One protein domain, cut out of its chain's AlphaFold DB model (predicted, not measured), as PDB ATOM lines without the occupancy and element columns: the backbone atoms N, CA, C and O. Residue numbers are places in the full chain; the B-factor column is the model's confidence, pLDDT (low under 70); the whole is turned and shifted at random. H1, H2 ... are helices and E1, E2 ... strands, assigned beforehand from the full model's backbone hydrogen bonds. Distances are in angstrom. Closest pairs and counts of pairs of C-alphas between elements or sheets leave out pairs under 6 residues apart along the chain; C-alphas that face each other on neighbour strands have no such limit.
ATOM      1  N   ASN A  34     118.341 116.104 171.895       76.38
ATOM      2  CA  ASN A  34     117.386 115.807 170.835       76.38
ATOM      3  C   ASN A  34     116.555 117.063 170.549       76.38
ATOM      4  O   ASN A  34     115.582 117.350 171.249       76.38
ATOM      5  N   VAL A  35     116.967 117.822 169.533       78.06
ATOM      6  CA  VAL A  35     116.237 118.986 169.015       78.06
ATOM      7  C   VAL A  35     115.258 118.529 167.929       78.06
ATOM      8  O   VAL A  35     115.585 117.696 167.086       78.06
ATOM      9  N   THR A  36     114.040 119.063 167.926       77.75
ATOM     10  CA  THR A  36     113.025 118.798 166.897       77.75
ATOM     11  C   THR A  36     112.248 120.078 166.604       77.75
ATOM     12  O   THR A  36     111.678 120.679 167.515       77.75
ATOM     13  N   GLN A  37     112.212 120.499 165.339       75.94
ATOM     14  CA  GLN A  37     111.343 121.586 164.878       75.94
ATOM     15  C   GLN A  37     110.005 121.018 164.397       75.94
ATOM     16  O   GLN A  37     109.962 120.006 163.702       75.94
ATOM     17  N   ILE A  38     108.911 121.655 164.811       72.31
ATOM     18  CA  ILE A  38     107.527 121.204 164.632       72.31
ATOM     19  C   ILE A  38     106.725 122.427 164.169       72.31
ATOM     20  O   ILE A  38     106.131 123.145 164.974       72.31
ATOM     21  N   GLY A  39     106.785 122.741 162.872       74.81
ATOM     22  CA  GLY A  39     106.197 123.968 162.322       74.81
ATOM     23  C   GLY A  39     106.804 125.228 162.953       74.81
ATOM     24  O   GLY A  39     107.995 125.483 162.807       74.81
ATOM     25  N   ASN A  40     105.993 126.005 163.677       67.62
ATOM     26  CA  ASN A  40     106.424 127.200 164.416       67.62
ATOM     27  C   ASN A  40     106.864 126.917 165.871       67.62
ATOM     28  O   ASN A  40     106.915 127.837 166.689       67.62
ATOM     29  N   ALA A  41     107.145 125.658 166.215       71.12
ATOM     30  CA  ALA A  41     107.621 125.257 167.533       71.12
ATOM     31  C   ALA A  41     108.992 124.566 167.473       71.12
ATOM     32  O   ALA A  41     109.321 123.870 166.516       71.12
ATOM     33  N   THR A  42     109.782 124.728 168.532       76.81
ATOM     34  CA  THR A  42     111.022 123.986 168.783       76.81
ATOM     35  C   THR A  42     110.882 123.214 170.087       76.81
ATOM     36  O   THR A  42     110.523 123.781 171.120       76.81
ATOM     37  N   LEU A  43     111.193 121.923 170.040       80.81
ATOM     38  CA  LEU A  43     111.296 121.038 171.192       80.81
ATOM     39  C   LEU A  43     112.759 120.620 171.369       80.81
ATOM     40  O   LEU A  43     113.420 120.250 170.403       80.81
ATOM     41  N   VAL A  44     113.248 120.653 172.604       82.94
ATOM     42  CA  VAL A  44     114.551 120.121 173.007       82.94
ATOM     43  C   VAL A  44     114.329 119.155 174.162       82.94
ATOM     44  O   VAL A  44     113.712 119.516 175.166       82.94
ATOM     45  N   GLN A  45     114.841 117.935 174.030       87.38
ATOM     46  CA  GLN A  45     114.877 116.934 175.091       87.38
ATOM     47  C   GLN A  45     116.330 116.539 175.361       87.38
ATOM     48  O   GLN A  45     117.044 116.123 174.451       87.38
ATOM     49  N   VAL A  46     116.752 116.623 176.621       84.88
ATOM     50  CA  VAL A  46     118.030 116.084 177.097       84.88
ATOM     51  C   VAL A  46     117.726 115.062 178.186       84.88
ATOM     52  O   VAL A  46     117.068 115.387 179.174       84.88
ATOM     53  N   THR A  47     118.225 113.839 178.025       86.56
ATOM     54  CA  THR A  47     118.164 112.806 179.065       86.56
ATOM     55  C   THR A  47     119.584 112.388 179.408       86.56
ATOM     56  O   THR A  47     120.351 111.962 178.549       86.56
ATOM     57  N   THR A  48     119.946 112.544 180.674       84.00
ATOM     58  CA  THR A  48     121.277 112.210 181.194       84.00
ATOM     59  C   THR A  48     121.368 110.720 181.568       84.00
ATOM     60  O   THR A  48     120.356 110.145 181.984       84.00
ATOM     61  N   PRO A  49     122.563 110.094 181.548       79.38
ATOM     62  CA  PRO A  49     122.747 108.725 182.044       79.38
ATOM     63  C   PRO A  49     122.353 108.536 183.519       79.38
ATOM     64  O   PRO A  49     121.949 107.449 183.921       79.38
ATOM     65  N   SER A  50     122.408 109.595 184.337       78.00
ATOM     66  CA  SER A  50     121.979 109.554 185.743       78.00
ATOM     67  C   SER A  50     120.455 109.556 185.929       78.00
ATOM     68  O   SER A  50     119.983 109.440 187.062       78.00
ATOM     69  N   GLY A  51     119.672 109.648 184.846       78.50
ATOM     70  CA  GLY A  51     118.207 109.664 184.860       78.50
ATOM     71  C   GLY A  51     117.585 111.052 185.042       78.50
ATOM     72  O   GLY A  51     116.368 111.154 185.172       78.50
ATOM     73  N   THR A  52     118.392 112.118 185.041       86.69
ATOM     74  CA  THR A  52     117.880 113.497 184.964       86.69
ATOM     75  C   THR A  52     117.326 113.760 183.563       86.69
ATOM     76  O   THR A  52     118.017 113.478 182.581       86.69
ATOM     77  N   ILE A  53     116.111 114.303 183.474       88.38
ATOM     78  CA  ILE A  53     115.413 114.664 182.231       88.38
ATOM     79  C   ILE A  53     115.184 116.179 182.213       88.38
ATOM     80  O   ILE A  53     114.664 116.745 183.177       88.38
ATOM     81  N   HIS A  54     115.527 116.817 181.098       87.44
ATOM     82  CA  HIS A  54     115.255 118.220 180.804       87.44
ATOM     83  C   HIS A  54     114.460 118.319 179.497       87.44
ATOM     84  O   HIS A  54     114.857 117.750 178.478       87.44
ATOM     85  N   ILE A  55     113.331 119.026 179.527       87.88
ATOM     86  CA  ILE A  55     112.468 119.264 178.364       87.88
ATOM     87  C   ILE A  55     112.230 120.765 178.238       87.88
ATOM     88  O   ILE A  55     111.795 121.407 179.194       87.88
ATOM     89  N   VAL A  56     112.463 121.307 177.043       85.62
ATOM     90  CA  VAL A  56     112.143 122.690 176.674       85.62
ATOM     91  C   VAL A  56     111.315 122.672 175.400       85.62
ATOM     92  O   VAL A  56     111.799 122.269 174.349       85.62
ATOM     93  N   TYR A  57     110.074 123.137 175.479       81.75
ATOM     94  CA  TYR A  57     109.213 123.384 174.326       81.75
ATOM     95  C   TYR A  57     108.961 124.887 174.207       81.75
ATOM     96  O   TYR A  57     108.610 125.535 175.195       81.75
ATOM     97  N   VAL A  58     109.142 125.442 173.010       78.69
ATOM     98  CA  VAL A  58     108.894 126.856 172.700       78.69
ATOM     99  C   VAL A  58     108.120 126.956 171.392       78.69
ATOM    100  O   VAL A  58     108.577 126.465 170.368       78.69
ATOM    101  N   SER A  59     106.982 127.638 171.419       75.44
ATOM    102  CA  SER A  59     106.209 128.077 170.255       75.44
ATOM    103  C   SER A  59     105.791 129.540 170.428       75.44
ATOM    104  O   SER A  59     105.962 130.114 171.507       75.44
ATOM    105  N   ASN A  60     105.198 130.141 169.393       66.31
ATOM    106  CA  ASN A  60     104.767 131.549 169.391       66.31
ATOM    107  C   ASN A  60     103.886 131.955 170.593       66.31
ATOM    108  O   ASN A  60     103.872 133.125 170.963       66.31
ATOM    109  N   THR A  61     103.143 131.016 171.195       64.81
ATOM    110  CA  THR A  61     102.235 131.283 172.327       64.81
ATOM    111  C   THR A  61     102.635 130.586 173.623       64.81
ATOM    112  O   THR A  61     102.059 130.899 174.664       64.81
ATOM    113  N   THR A  62     103.564 129.624 173.595       72.38
ATOM    114  CA  THR A  62     103.822 128.732 174.736       72.38
ATOM    115  C   THR A  62     105.304 128.419 174.909       72.38
ATOM    116  O   THR A  62     105.939 127.867 174.018       72.38
ATOM    117  N   LYS A  63     105.834 128.680 176.106       79.25
ATOM    118  CA  LYS A  63     107.116 128.165 176.592       79.25
ATOM    119  C   LYS A  63     106.875 127.251 177.790       79.25
ATOM    120  O   LYS A  63     106.417 127.710 178.833       79.25
ATOM    121  N   LEU A  64     107.222 125.978 177.650       84.00
ATOM    122  CA  LEU A  64     107.209 124.979 178.716       84.00
ATOM    123  C   LEU A  64     108.645 124.524 178.983       84.00
ATOM    124  O   LEU A  64     109.346 124.114 178.063       84.00
ATOM    125  N   VAL A  65     109.068 124.578 180.243       84.94
ATOM    126  CA  VAL A  65     110.325 123.988 180.718       84.94
ATOM    127  C   VAL A  65     110.007 123.007 181.838       84.94
ATOM    128  O   VAL A  65     109.298 123.368 182.779       84.94
ATOM    129  N   ILE A  66     110.534 121.787 181.753       87.25
ATOM    130  CA  ILE A  66     110.434 120.771 182.804       87.25
ATOM    131  C   ILE A  66     111.831 120.242 183.124       87.25
ATOM    132  O   ILE A  66     112.588 119.895 182.218       87.25
ATOM    133  N   ASN A  67     112.136 120.135 184.416       85.62
ATOM    134  CA  ASN A  67     113.286 119.399 184.933       85.62
ATOM    135  C   ASN A  67     112.791 118.275 185.848       85.62
ATOM    136  O   ASN A  67     111.899 118.500 186.671       85.62
ATOM    137  N   TYR A  68     113.407 117.102 185.748       89.12
ATOM    138  CA  TYR A  68     113.253 115.992 186.685       89.12
ATOM    139  C   TYR A  68     114.628 115.423 187.032       89.12
ATOM    140  O   TYR A  68     115.347 115.038 186.117       89.12
ATOM    141  N   ASN A  69     114.995 115.334 188.314       87.62
ATOM    142  CA  ASN A  69     116.295 114.805 188.770       87.62
ATOM    143  C   ASN A  69     116.144 113.652 189.788       87.62
ATOM    144  O   ASN A  69     116.813 113.617 190.819       87.62
ATOM    145  N   LYS A  70     115.228 112.715 189.510       84.88
ATOM    146  CA  LYS A  70     114.756 111.633 190.405       84.88
ATOM    147  C   LYS A  70     113.929 112.099 191.608       84.88
ATOM    148  O   LYS A  70     112.850 111.546 191.819       84.88
ATOM    149  N   HIS A  71     114.381 113.120 192.336       82.81
ATOM    150  CA  HIS A  71     113.766 113.560 193.596       82.81
ATOM    151  C   HIS A  71     113.020 114.895 193.510       82.81
ATOM    152  O   HIS A  71     112.051 115.097 194.235       82.81
ATOM    153  N   VAL A  72     113.427 115.797 192.617       83.50
ATOM    154  CA  VAL A  72     112.754 117.076 192.359       83.50
ATOM    155  C   VAL A  72     112.122 117.052 190.973       83.50
ATOM    156  O   VAL A  72     112.738 116.604 190.002       83.50
ATOM    157  N   ILE A  73     110.900 117.572 190.880       84.00
ATOM    158  CA  ILE A  73     110.251 117.953 189.624       84.00
ATOM    159  C   ILE A  73     110.000 119.458 189.672       84.00
ATOM    160  O   ILE A  73     109.377 119.964 190.607       84.00
ATOM    161  N   THR A  74     110.462 120.174 188.648       81.81
ATOM    162  CA  THR A  74     110.154 121.598 188.457       81.81
ATOM    163  C   THR A  74     109.501 121.803 187.100       81.81
ATOM    164  O   THR A  74     110.045 121.333 186.098       81.81
ATOM    165  N   ALA A  75     108.406 122.552 187.049       78.06
ATOM    166  CA  ALA A  75     107.743 122.949 185.812       78.06
ATOM    167  C   ALA A  75     107.601 124.475 185.749       78.06
ATOM    168  O   ALA A  75     107.233 125.120 186.732       78.06
ATOM    169  N   ASN A  76     107.873 125.055 184.583       75.75
ATOM    170  CA  ASN A  76     107.663 126.469 184.289       75.75
ATOM    171  C   ASN A  76     106.927 126.564 182.949       75.75
ATOM    172  O   ASN A  76     107.522 126.355 181.891       75.75
ATOM    173  N   LEU A  77     105.621 126.815 183.007       72.81
ATOM    174  CA  LEU A  77     104.751 126.971 181.846       72.81
ATOM    175  C   LEU A  77     104.355 128.440 181.727       72.81
ATOM    176  O   LEU A  77     103.657 128.964 182.589       72.81
ATOM    177  N   LYS A  78     104.757 129.088 180.639       71.12
ATOM    178  CA  LYS A  78     104.219 130.375 180.192       71.12
ATOM    179  C   LYS A  78     103.421 130.114 178.927       71.12
ATOM    180  O   LYS A  78     104.011 129.727 177.924       71.12
ATOM    181  N   THR A  79     102.109 130.289 178.963       64.25
ATOM    182  CA  THR A  79     101.239 130.083 177.800       64.25
ATOM    183  C   THR A  79     100.225 131.210 177.660       64.25
ATOM    184  O   THR A  79      99.898 131.892 178.632       64.25
ATOM    185  N   VAL A  80      99.760 131.429 176.435       60.19
ATOM    186  CA  VAL A  80      98.734 132.409 176.091       60.19
ATOM    187  C   VAL A  80      97.506 131.651 175.596       60.19
ATOM    188  O   VAL A  80      97.517 131.086 174.504       60.19
ATOM    189  N   ILE A  81      96.455 131.627 176.417       56.19
ATOM    190  CA  ILE A  81      95.164 131.004 176.093       56.19
ATOM    191  C   ILE A  81      94.223 132.088 175.567       56.19
ATOM    192  O   ILE A  81      94.166 133.172 176.140       56.19
ATOM    193  N   TYR A  82      93.467 131.813 174.505       50.44
ATOM    194  CA  TYR A  82      92.514 132.763 173.929       50.44
ATOM    195  C   TYR A  82      91.069 132.365 174.248       50.44
ATOM    196  O   TYR A  82      90.692 131.206 174.089       50.44
ATOM    197  N   ASN A  83      90.260 133.334 174.676       44.06
ATOM    198  CA  ASN A  83      88.811 133.215 174.817       44.06
ATOM    199  C   ASN A  83      88.166 134.430 174.134       44.06
ATOM    200  O   ASN A  83      88.310 135.567 174.599       44.06
ATOM    201  N   GLY A  84      87.536 134.201 172.979       55.03
ATOM    202  CA  GLY A  84      87.167 135.270 172.050       55.03
ATOM    203  C   GLY A  84      88.384 136.121 171.668       55.03
ATOM    204  O   GLY A  84      89.469 135.600 171.413       55.03
ATOM    205  N   THR A  85      88.225 137.444 171.693       48.44
ATOM    206  CA  THR A  85      89.308 138.421 171.479       48.44
ATOM    207  C   THR A  85      90.205 138.635 172.709       48.44
ATOM    208  O   THR A  85      91.125 139.454 172.662       48.44
ATOM    209  N   THR A  86      89.980 137.934 173.827       39.69
ATOM    210  CA  THR A  86      90.770 138.118 175.055       39.69
ATOM    211  C   THR A  86      91.836 137.038 175.198       39.69
ATOM    212  O   THR A  86      91.519 135.850 175.180       39.69
ATOM    213  N   ALA A  87      93.097 137.438 175.377       46.59
ATOM    214  CA  ALA A  87      94.164 136.519 175.736       46.59
ATOM    215  C   ALA A  87      94.354 136.461 177.258       46.59
ATOM    216  O   ALA A  87      94.106 137.423 177.987       46.59
ATOM    217  N   TYR A  88      94.808 135.313 177.733       45.00
ATOM    218  CA  TYR A  88      95.063 135.022 179.131       45.00
ATOM    219  C   TYR A  88      96.485 134.496 179.222       45.00
ATOM    220  O   TYR A  88      96.783 133.371 178.817       45.00
ATOM    221  N   TYR A  89      97.375 135.351 179.716       53.62
ATOM    222  CA  TYR A  89      98.763 135.016 179.973       53.62
ATOM    223  C   TYR A  89      98.792 134.214 181.268       53.62
ATOM    224  O   TYR A  89      98.626 134.754 182.362       53.62
ATOM    225  N   VAL A  90      98.953 132.907 181.110       51.56
ATOM    226  CA  VAL A  90      99.038 131.926 182.184       51.56
ATOM    227  C   VAL A  90     100.514 131.642 182.416       51.56
ATOM    228  O   VAL A  90     101.164 130.988 181.597       51.56
ATOM    229  N   HIS A  91     101.055 132.133 183.530       63.16
ATOM    230  CA  HIS A  91     102.354 131.691 184.031       63.16
ATOM    231  C   HIS A  91     102.135 130.790 185.243       63.16
ATOM    232  O   HIS A  91     101.679 131.248 186.285       63.16
ATOM    233  N   VAL A  92     102.461 129.508 185.090       56.59
ATOM    234  CA  VAL A  92     102.494 128.519 186.169       56.59
ATOM    235  C   VAL A  92     103.946 128.175 186.472       56.59
ATOM    236  O   VAL A  92     104.681 127.726 185.588       56.59
ATOM    237  N   VAL A  93     104.347 128.339 187.730       62.06
ATOM    238  CA  VAL A  93     105.557 127.717 188.282       62.06
ATOM    239  C   VAL A  93     105.131 126.664 189.294       62.06
ATOM    240  O   VAL A  93     104.352 126.964 190.196       62.06
ATOM    241  N   GLY A  94     105.644 125.446 189.135       61.72
ATOM    242  CA  GLY A  94     105.468 124.350 190.080       61.72
ATOM    243  C   GLY A  94     106.815 123.774 190.506       61.72
ATOM    244  O   GLY A  94     107.671 123.508 189.660       61.72
ATOM    245  N   HIS A  95     106.984 123.551 191.807       72.81
ATOM    246  CA  HIS A  95     108.125 122.847 192.395       72.81
ATOM    247  C   HIS A  95     107.621 121.760 193.354       72.81
ATOM    248  O   HIS A  95     106.755 122.022 194.191       72.81
ATOM    249  N   ALA A  96     108.167 120.547 193.249       70.00
ATOM    250  CA  ALA A  96     107.842 119.434 194.138       70.00
ATOM    251  C   ALA A  96     109.069 118.556 194.423       70.00
ATOM    252  O   ALA A  96     109.841 118.247 193.516       70.00
ATOM    253  N   LEU A  97     109.199 118.119 195.678       76.62
ATOM    254  CA  LEU A  97     110.258 117.242 196.181       76.62
ATOM    255  C   LEU A  97     109.613 115.959 196.728       76.62
ATOM    256  O   LEU A  97     108.714 116.026 197.565       76.62
ATOM    257  N   GLY A  98     110.054 114.787 196.280       77.44
ATOM    258  CA  GLY A  98     109.454 113.520 196.695       77.44
ATOM    259  C   GLY A  98     110.189 112.279 196.199       77.44
ATOM    260  O   GLY A  98     111.174 112.349 195.465       77.44
ATOM    261  N   THR A  99     109.689 111.115 196.605       80.19
ATOM    262  CA  THR A  99     110.208 109.810 196.172       80.19
ATOM    263  C   THR A  99     109.421 109.349 194.950       80.19
ATOM    264  O   THR A  99     108.507 108.535 195.043       80.19
ATOM    265  N   PHE A 100     109.734 109.929 193.792       84.31
ATOM    266  CA  PHE A 100     109.005 109.668 192.553       84.31
ATOM    267  C   PHE A 100     109.521 108.412 191.836       84.31
ATOM    268  O   PHE A 100     110.726 108.248 191.640       84.31
ATOM    269  N   ASN A 101     108.612 107.549 191.369       89.12
ATOM    270  CA  ASN A 101     108.951 106.387 190.547       89.12
ATOM    271  C   ASN A 101     109.517 106.859 189.195       89.12
ATOM    272  O   ASN A 101     108.780 107.344 188.334       89.12
ATOM    273  N   SER A 102     110.831 106.711 189.006       85.94
ATOM    274  CA  SER A 102     111.528 107.265 187.840       85.94
ATOM    275  C   SER A 102     111.087 106.659 186.513       85.94
ATOM    276  O   SER A 102     111.026 107.385 185.525       85.94
ATOM    277  N   THR A 103     110.709 105.380 186.483       90.00
ATOM    278  CA  THR A 103     110.167 104.734 185.279       90.00
ATOM    279  C   THR A 103     108.821 105.346 184.892       90.00
ATOM    280  O   THR A 103     108.621 105.707 183.733       90.00
ATOM    281  N   TYR A 104     107.918 105.535 185.859       90.19
ATOM    282  CA  TYR A 104     106.607 106.149 185.631       90.19
ATOM    283  C   TYR A 104     106.715 107.620 185.197       90.19
ATOM    284  O   TYR A 104     106.050 108.039 184.244       90.19
ATOM    285  N   VAL A 105     107.580 108.404 185.854       89.75
ATOM    286  CA  VAL A 105     107.810 109.812 185.490       89.75
ATOM    287  C   VAL A 105     108.452 109.919 184.107       89.75
ATOM    288  O   VAL A 105     107.964 110.691 183.287       89.75
ATOM    289  N   ALA A 106     109.473 109.112 183.796       89.31
ATOM    290  CA  ALA A 106     110.108 109.110 182.478       89.31
ATOM    291  C   ALA A 106     109.121 108.728 181.361       89.31
ATOM    292  O   ALA A 106     109.043 109.429 180.356       89.31
ATOM    293  N   GLN A 107     108.308 107.682 181.552       92.94
ATOM    294  CA  GLN A 107     107.264 107.297 180.591       92.94
ATOM    295  C   GLN A 107     106.206 108.394 180.406       92.94
ATOM    296  O   GLN A 107     105.769 108.644 179.284       92.94
ATOM    297  N   THR A 108     105.795 109.070 181.481       91.62
ATOM    298  CA  THR A 108     104.807 110.160 181.406       91.62
ATOM    299  C   THR A 108     105.386 111.397 180.714       91.62
ATOM    300  O   THR A 108     104.728 111.982 179.856       91.62
ATOM    301  N   LEU A 109     106.643 111.759 180.995       91.94
ATOM    302  CA  LEU A 109     107.346 112.844 180.303       91.94
ATOM    303  C   LEU A 109     107.613 112.524 178.825       91.94
ATOM    304  O   LEU A 109     107.498 113.415 177.986       91.94
ATOM    305  N   GLN A 110     107.890 111.265 178.482       92.12
ATOM    306  CA  GLN A 110     108.038 110.841 177.090       92.12
ATOM    307  C   GLN A 110     106.710 110.964 176.322       92.12
ATOM    308  O   GLN A 110     106.684 111.514 175.226       92.12
ATOM    309  N   LYS A 111     105.583 110.581 176.937       94.00
ATOM    310  CA  LYS A 111     104.240 110.802 176.372       94.00
ATOM    311  C   LYS A 111     103.924 112.289 176.144       94.00
ATOM    312  O   LYS A 111     103.346 112.628 175.114       94.00
ATOM    313  N   VAL A 112     104.340 113.186 177.049       91.56
ATOM    314  CA  VAL A 112     104.263 114.649 176.831       91.56
ATOM    315  C   VAL A 112     105.106 115.061 175.621       91.56
ATOM    316  O   VAL A 112     104.614 115.774 174.751       91.56
ATOM    317  N   VAL A 113     106.355 114.595 175.536       89.31
ATOM    318  CA  VAL A 113     107.268 114.873 174.414       89.31
ATOM    319  C   VAL A 113     106.672 114.433 173.076       89.31
ATOM    320  O   VAL A 113     106.685 115.210 172.126       89.31
ATOM    321  N   ASP A 114     106.121 113.225 172.982       90.44
ATOM    322  CA  ASP A 114     105.637 112.681 171.709       90.44
ATOM    323  C   ASP A 114     104.278 113.281 171.292       90.44
ATOM    324  O   ASP A 114     104.035 113.508 170.102       90.44
ATOM    325  N   ALA A 115     103.438 113.675 172.258       87.75
ATOM    326  CA  ALA A 115     102.267 114.519 172.004       87.75
ATOM    327  C   ALA A 115     102.660 115.925 171.500       87.75
ATOM    328  O   ALA A 115     102.043 116.441 170.571       87.75
ATOM    329  N   LEU A 116     103.730 116.531 172.036       86.12
ATOM    330  CA  LEU A 116     104.249 117.814 171.542       86.12
ATOM    331  C   LEU A 116     104.889 117.694 170.148       86.12
ATOM    332  O   LEU A 116     104.649 118.562 169.310       86.12
ATOM    333  N   LYS A 117     105.637 116.616 169.858       84.81
ATOM    334  CA  LYS A 117     106.201 116.334 168.518       84.81
ATOM    335  C   LYS A 117     105.128 116.184 167.441       84.81
ATOM    336  O   LYS A 117     105.336 116.615 166.313       84.81
ATOM    337  N   SER A 118     103.990 115.590 167.792       84.25
ATOM    338  CA  SER A 118     102.829 115.441 166.903       84.25
ATOM    339  C   SER A 118     101.916 116.679 166.866       84.25
ATOM    340  O   SER A 118     100.875 116.651 166.214       84.25
ATOM    341  N   GLY A 119     102.280 117.770 167.553       77.75
ATOM    342  CA  GLY A 119     101.490 119.005 167.624       77.75
ATOM    343  C   GLY A 119     100.212 118.908 168.472       77.75
ATOM    344  O   GLY A 119      99.467 119.881 168.567       77.75
ATOM    345  N   ASN A 120      99.953 117.767 169.119       82.75
ATOM    346  CA  ASN A 120      98.747 117.519 169.905       82.75
ATOM    347  C   ASN A 120      98.880 118.092 171.328       82.75
ATOM    348  O   ASN A 120      99.108 117.382 172.313       82.75
ATOM    349  N   THR A 121      98.736 119.413 171.431       75.94
ATOM    350  CA  THR A 121      98.845 120.171 172.687       75.94
ATOM    351  C   THR A 121      97.795 119.774 173.728       75.94
ATOM    352  O   THR A 121      98.106 119.774 174.918       75.94
ATOM    353  N   THR A 122      96.590 119.371 173.309       78.19
ATOM    354  CA  THR A 122      95.535 118.861 174.203       78.19
ATOM    355  C   THR A 122      95.973 117.572 174.898       78.19
ATOM    356  O   THR A 122      95.936 117.486 176.124       78.19
ATOM    357  N   LEU A 123      96.473 116.595 174.135       84.62
ATOM    358  CA  LEU A 123      96.962 115.330 174.686       84.62
ATOM    359  C   LEU A 123      98.209 115.535 175.565       84.62
ATOM    360  O   LEU A 123      98.329 114.921 176.626       84.62
ATOM    361  N   ALA A 124      99.105 116.449 175.176       82.38
ATOM    362  CA  ALA A 124     100.246 116.837 176.005       82.38
ATOM    363  C   ALA A 124      99.795 117.431 177.353       82.38
ATOM    364  O   ALA A 124     100.336 117.066 178.398       82.38
ATOM    365  N   LEU A 125      98.771 118.294 177.354       80.12
ATOM    366  CA  LEU A 125      98.182 118.859 178.568       80.12
ATOM    367  C   LEU A 125      97.554 117.779 179.465       80.12
ATOM    368  O   LEU A 125      97.705 117.846 180.684       80.12
ATOM    369  N   ASP A 126      96.904 116.762 178.902       79.69
ATOM    370  CA  ASP A 126      96.324 115.666 179.689       79.69
ATOM    371  C   ASP A 126      97.382 114.741 180.309       79.69
ATOM    372  O   ASP A 126      97.197 114.270 181.436       79.69
ATOM    373  N   TYR A 127      98.531 114.537 179.657       88.56
ATOM    374  CA  TYR A 127      99.681 113.881 180.290       88.56
ATOM    375  C   TYR A 127     100.345 114.761 181.365       88.56
ATOM    376  O   TYR A 127     100.787 114.242 182.391       88.56
ATOM    377  N   LEU A 128     100.347 116.091 181.207       83.56
ATOM    378  CA  LEU A 128     100.788 117.016 182.261       83.56
ATOM    379  C   LEU A 128      99.842 117.014 183.475       83.56
ATOM    380  O   LEU A 128     100.328 117.045 184.605       83.56
ATOM    381  N   LYS A 129      98.519 116.899 183.279       78.25
ATOM    382  CA  LYS A 129      97.546 116.690 184.373       78.25
ATOM    383  C   LYS A 129      97.815 115.380 185.122       78.25
ATOM    384  O   LYS A 129      97.822 115.380 186.351       78.25
ATOM    385  N   GLN A 130      98.075 114.284 184.402       81.31
ATOM    386  CA  GLN A 130      98.431 112.987 185.002       81.31
ATOM    387  C   GLN A 130      99.713 113.088 185.842       81.31
ATOM    388  O   GLN A 130      99.727 112.644 186.990       81.31
ATOM    389  N   LEU A 131     100.756 113.740 185.316       83.00
ATOM    390  CA  LEU A 131     101.989 113.992 186.063       83.00
ATOM    391  C   LEU A 131     101.733 114.854 187.307       83.00
ATOM    392  O   LEU A 131     102.208 114.508 188.383       83.00
ATOM    393  N   ALA A 132     100.960 115.937 187.191       74.62
ATOM    394  CA  ALA A 132     100.636 116.814 188.315       74.62
ATOM    395  C   ALA A 132      99.856 116.085 189.423       74.62
ATOM    396  O   ALA A 132     100.185 116.240 190.598       74.62
ATOM    397  N   ALA A 133      98.880 115.243 189.066       75.12
ATOM    398  CA  ALA A 133      98.131 114.425 190.020       75.12
ATOM    399  C   ALA A 133      99.019 113.370 190.705       75.12
ATOM    400  O   ALA A 133      98.964 113.209 191.925       75.12
ATOM    401  N   TYR A 134      99.891 112.692 189.947       80.88
ATOM    402  CA  TYR A 134     100.878 111.772 190.516       80.88
ATOM    403  C   TYR A 134     101.819 112.490 191.493       80.88
ATOM    404  O   TYR A 134     102.021 112.024 192.613       80.88
ATOM    405  N   VAL A 135     102.349 113.651 191.101       78.88
ATOM    406  CA  VAL A 135     103.251 114.458 191.930       78.88
ATOM    407  C   VAL A 135     102.557 114.955 193.195       78.88
ATOM    408  O   VAL A 135     103.138 114.824 194.267       78.88
ATOM    409  N   ALA A 136     101.318 115.449 193.115       71.56
ATOM    410  CA  ALA A 136     100.553 115.879 194.287       71.56
ATOM    411  C   ALA A 136     100.389 114.748 195.320       71.56
ATOM    412  O   ALA A 136     100.611 114.967 196.510       71.56
ATOM    413  N   ASN A 137     100.098 113.528 194.858       70.50
ATOM    414  CA  ASN A 137      99.925 112.350 195.714       70.50
ATOM    415  C   ASN A 137     101.244 111.780 196.281       70.50
ATOM    416  O   ASN A 137     101.202 111.010 197.236       70.50
ATOM    417  N   ASN A 138     102.405 112.132 195.711       68.75
ATOM    418  CA  ASN A 138     103.724 111.584 196.080       68.75
ATOM    419  C   ASN A 138     104.723 112.665 196.564       68.75
ATOM    420  O   ASN A 138     105.915 112.393 196.719       68.75
ATOM    421  N   ASN A 139     104.262 113.898 196.797       62.06
ATOM    422  CA  ASN A 139     105.084 115.009 197.279       62.06
ATOM    423  C   ASN A 139     105.380 114.854 198.782       62.06
ATOM    424  O   ASN A 139     104.487 114.991 199.620       62.06
ATOM    425  N   ALA A 140     106.648 114.624 199.127       57.28
ATOM    426  CA  ALA A 140     107.075 114.357 200.499       57.28
ATOM    427  C   ALA A 140     106.910 115.571 201.431       57.28
ATOM    428  O   ALA A 140     106.737 115.400 202.635       57.28
ATOM    429  N   THR A 141     106.921 116.798 200.897       51.66
ATOM    430  CA  THR A 141     106.788 118.022 201.709       51.66
ATOM    431  C   THR A 141     105.334 118.377 202.029       51.66
ATOM    432  O   THR A 141     105.091 119.279 202.831       51.66
ATOM    433  N   LYS A 142     104.362 117.739 201.352       48.25
ATOM    434  CA  LYS A 142     102.943 118.151 201.265       48.25
ATOM    435  C   LYS A 142     102.712 119.605 200.806       48.25
ATOM    436  O   LYS A 142     101.573 120.065 200.791       48.25
ATOM    437  N   LYS A 143     103.759 120.320 200.378       39.00
ATOM    438  CA  LYS A 143     103.704 121.664 199.797       39.00
ATOM    439  C   LYS A 143     104.029 121.572 198.312       39.00
ATOM    440  O   LYS A 143     105.190 121.443 197.926       39.00
ATOM    441  N   ALA A 144     102.996 121.601 197.476       42.50
ATOM    442  CA  ALA A 144     103.151 121.895 196.058       42.50
ATOM    443  C   ALA A 144     103.012 123.412 195.896       42.50
ATOM    444  O   ALA A 144     101.900 123.938 195.900       42.50
ATOM    445  N   GLU A 145     104.134 124.124 195.814       39.75
ATOM    446  CA  GLU A 145     104.111 125.569 195.586       39.75
ATOM    447  C   GLU A 145     103.781 125.825 194.114       39.75
ATOM    448  O   GLU A 145     104.615 125.642 193.225       39.75
ATOM    449  N   LEU A 146     102.511 126.166 193.876       37.44
ATOM    450  CA  LEU A 146     101.915 126.364 192.561       37.44
ATOM    451  C   LEU A 146     101.582 127.847 192.368       37.44
ATOM    452  O   LEU A 146     100.457 128.289 192.596       37.44
ATOM    453  N   ASN A 147     102.575 128.621 191.943       30.06
ATOM    454  CA  ASN A 147     102.380 130.032 191.632       30.06
ATOM    455  C   ASN A 147     101.722 130.155 190.252       30.06
ATOM    456  O   ASN A 147     102.398 130.029 189.229       30.06
ATOM    457  N   ILE A 148     100.403 130.379 190.239       28.78
ATOM    458  CA  ILE A 148      99.623 130.712 189.041       28.78
ATOM    459  C   ILE A 148      99.446 132.230 188.978       28.78
ATOM    460  O   ILE A 148      98.664 132.801 189.734       28.78
ATOM    461  N   MET A 149     100.117 132.878 188.032       28.16
ATOM    462  CA  MET A 149      99.781 134.237 187.617       28.16
ATOM    463  C   MET A 149      98.894 134.161 186.371       28.16
ATOM    464  O   MET A 149      99.347 133.735 185.305       28.16
ATOM    465  N   LEU A 150      97.633 134.571 186.516       24.70
ATOM    466  CA  LEU A 150      96.660 134.696 185.431       24.70
ATOM    467  C   LEU A 150      96.470 136.181 185.099       24.70
ATOM    468  O   LEU A 150      95.793 136.897 185.831       24.70
ATOM    469  N   ALA A 151      97.050 136.641 183.990       29.17
ATOM    470  CA  ALA A 151      96.890 138.014 183.517       29.17
ATOM    471  C   ALA A 151      96.046 138.049 182.233       29.17
ATOM    472  O   ALA A 151      96.509 137.663 181.156       29.17
ATOM    473  N   ALA A 152      94.803 138.522 182.341       26.66
ATOM    474  CA  ALA A 152      93.953 138.803 181.187       26.66
ATOM    475  C   ALA A 152      94.449 140.068 180.460       26.66
ATOM    476  O   ALA A 152      94.665 141.111 181.077       26.66
ATOM    477  N   ARG A 153      94.654 139.969 179.145       33.31
ATOM    478  CA  ARG A 153      95.194 141.022 178.271       33.31
ATOM    479  C   ARG A 153      94.793 140.664 176.840       33.31
ATOM    480  O   ARG A 153      95.115 139.574 176.394       33.31
ATOM    481  N   SER A 154      94.055 141.512 176.124       30.77
ATOM    482  CA  SER A 154      93.422 141.097 174.857       30.77
ATOM    483  C   SER A 154      94.409 140.698 173.748       30.77
ATOM    484  O   SER A 154      95.579 141.077 173.776       30.77
ATOM    485  N   LEU A 155      93.931 139.946 172.747       32.72
ATOM    486  CA  LEU A 155      94.693 139.587 171.536       32.72
ATOM    487  C   LEU A 155      95.315 140.815 170.858       32.72
ATOM    488  O   LEU A 155      96.427 140.746 170.346       32.72
TER     489      LEU A 155
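What this domain is: This is residues 34 to 155 of the 345 residues of an uncharacterized protein of Thermoproteus tenax (strain ATCC 35583 / DSM 2078 / JCM 9277 / NBRC 100435 / Kra 1) (UniProt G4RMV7). Picture a broad, twisted wall of seven strands, with the helical hairpin of H1 and H2 covering one face and the other face bare. These are two layers, helices on one face of a sheet; H1 is over E2 and E3, H2 over E5 and E6. The printed part has 122 residues, with two named helices and seven named strands along the chain as E1 E2 E3 E4 E5 E6 H1 H2 E7; the class is mixed, helices and strands. The sheet's order is E1 - E2 - E3 - E4 - E5 - E6 - E7, all antiparallel. The whole is compact, with a radius of gyration of the C-alphas of 14.7 A, and only just flat, spanning 43 by 33 by 18 A.

Where its parts are: Find C-alpha 34 at (117.386, 115.807, 170.835), where E1, residues 34 to 38, begins. E2 is residues 41 to 47, E3 residues 53 to 59 and E4 residues 62 to 68. The longest strands follow: E5, residues 72 to 83, 33.8 A, and E6, residues 86 to 97, 35.5 A. At C-alpha 102, (111.528, 107.265, 187.840), begins H1, residues 102 to 117, 22.0 A; H2 is residues 121 to 138, 25.4 A. E7, residues 145 to 154, 28.0 A, ends at C-alpha 154, (93.422, 141.097, 174.857).

How they stand to each other: Start in the sheet, where E1 to E6 form a meander, each strand the antiparallel neighbour of the one before. In the hairpin of E3 and E4, look for N 55 and O 66, 2.9 A apart, within hydrogen-bond range. In the hairpin of E5 and E6, N 77 and O 92 are within range at 2.9 A. E1 and E7 are the edge strands: between the neighbours E1 and E2, N 36 and O 43 are within hydrogen-bond range at 2.8 A, and between the neighbours E6 and E7, N 91 and O 149 are within hydrogen-bond range at 2.9 A. H1 is on the sheet at a height of 9.6 A and runs along the strands, at 20 degrees to E3 on the local plane; the closest C-alphas of E3 and H1 are those of Ile 53 and Ala 106, 7.7 A. H2 is on the same face at a height of 11.3 A, slantwise to the strands, at 35 degrees to E6 on the local plane; the closest C-alphas of E6 and H2 are those of Ala 96 and Val 135, 7.1 A. H1 and H2 touch, their closest C-alphas being those of Val 112 and Ala 124, 4.6 A, at a shallow tilt of 17 degrees, opposite ways. In both helices every O i to N i+4 pair is within hydrogen-bond range.

The domain as a whole: The two C-alphas farthest apart, those of Pro 49 and Thr 85, are 46.0 A apart. The printed part has no cut and no long link; H2 to E7 is short, the others tight. Mean pLDDT of the printed part is 71.7; look for values under 70 at residue 40 and at residues 60 to 61, 79 to 94 and 138 to 155.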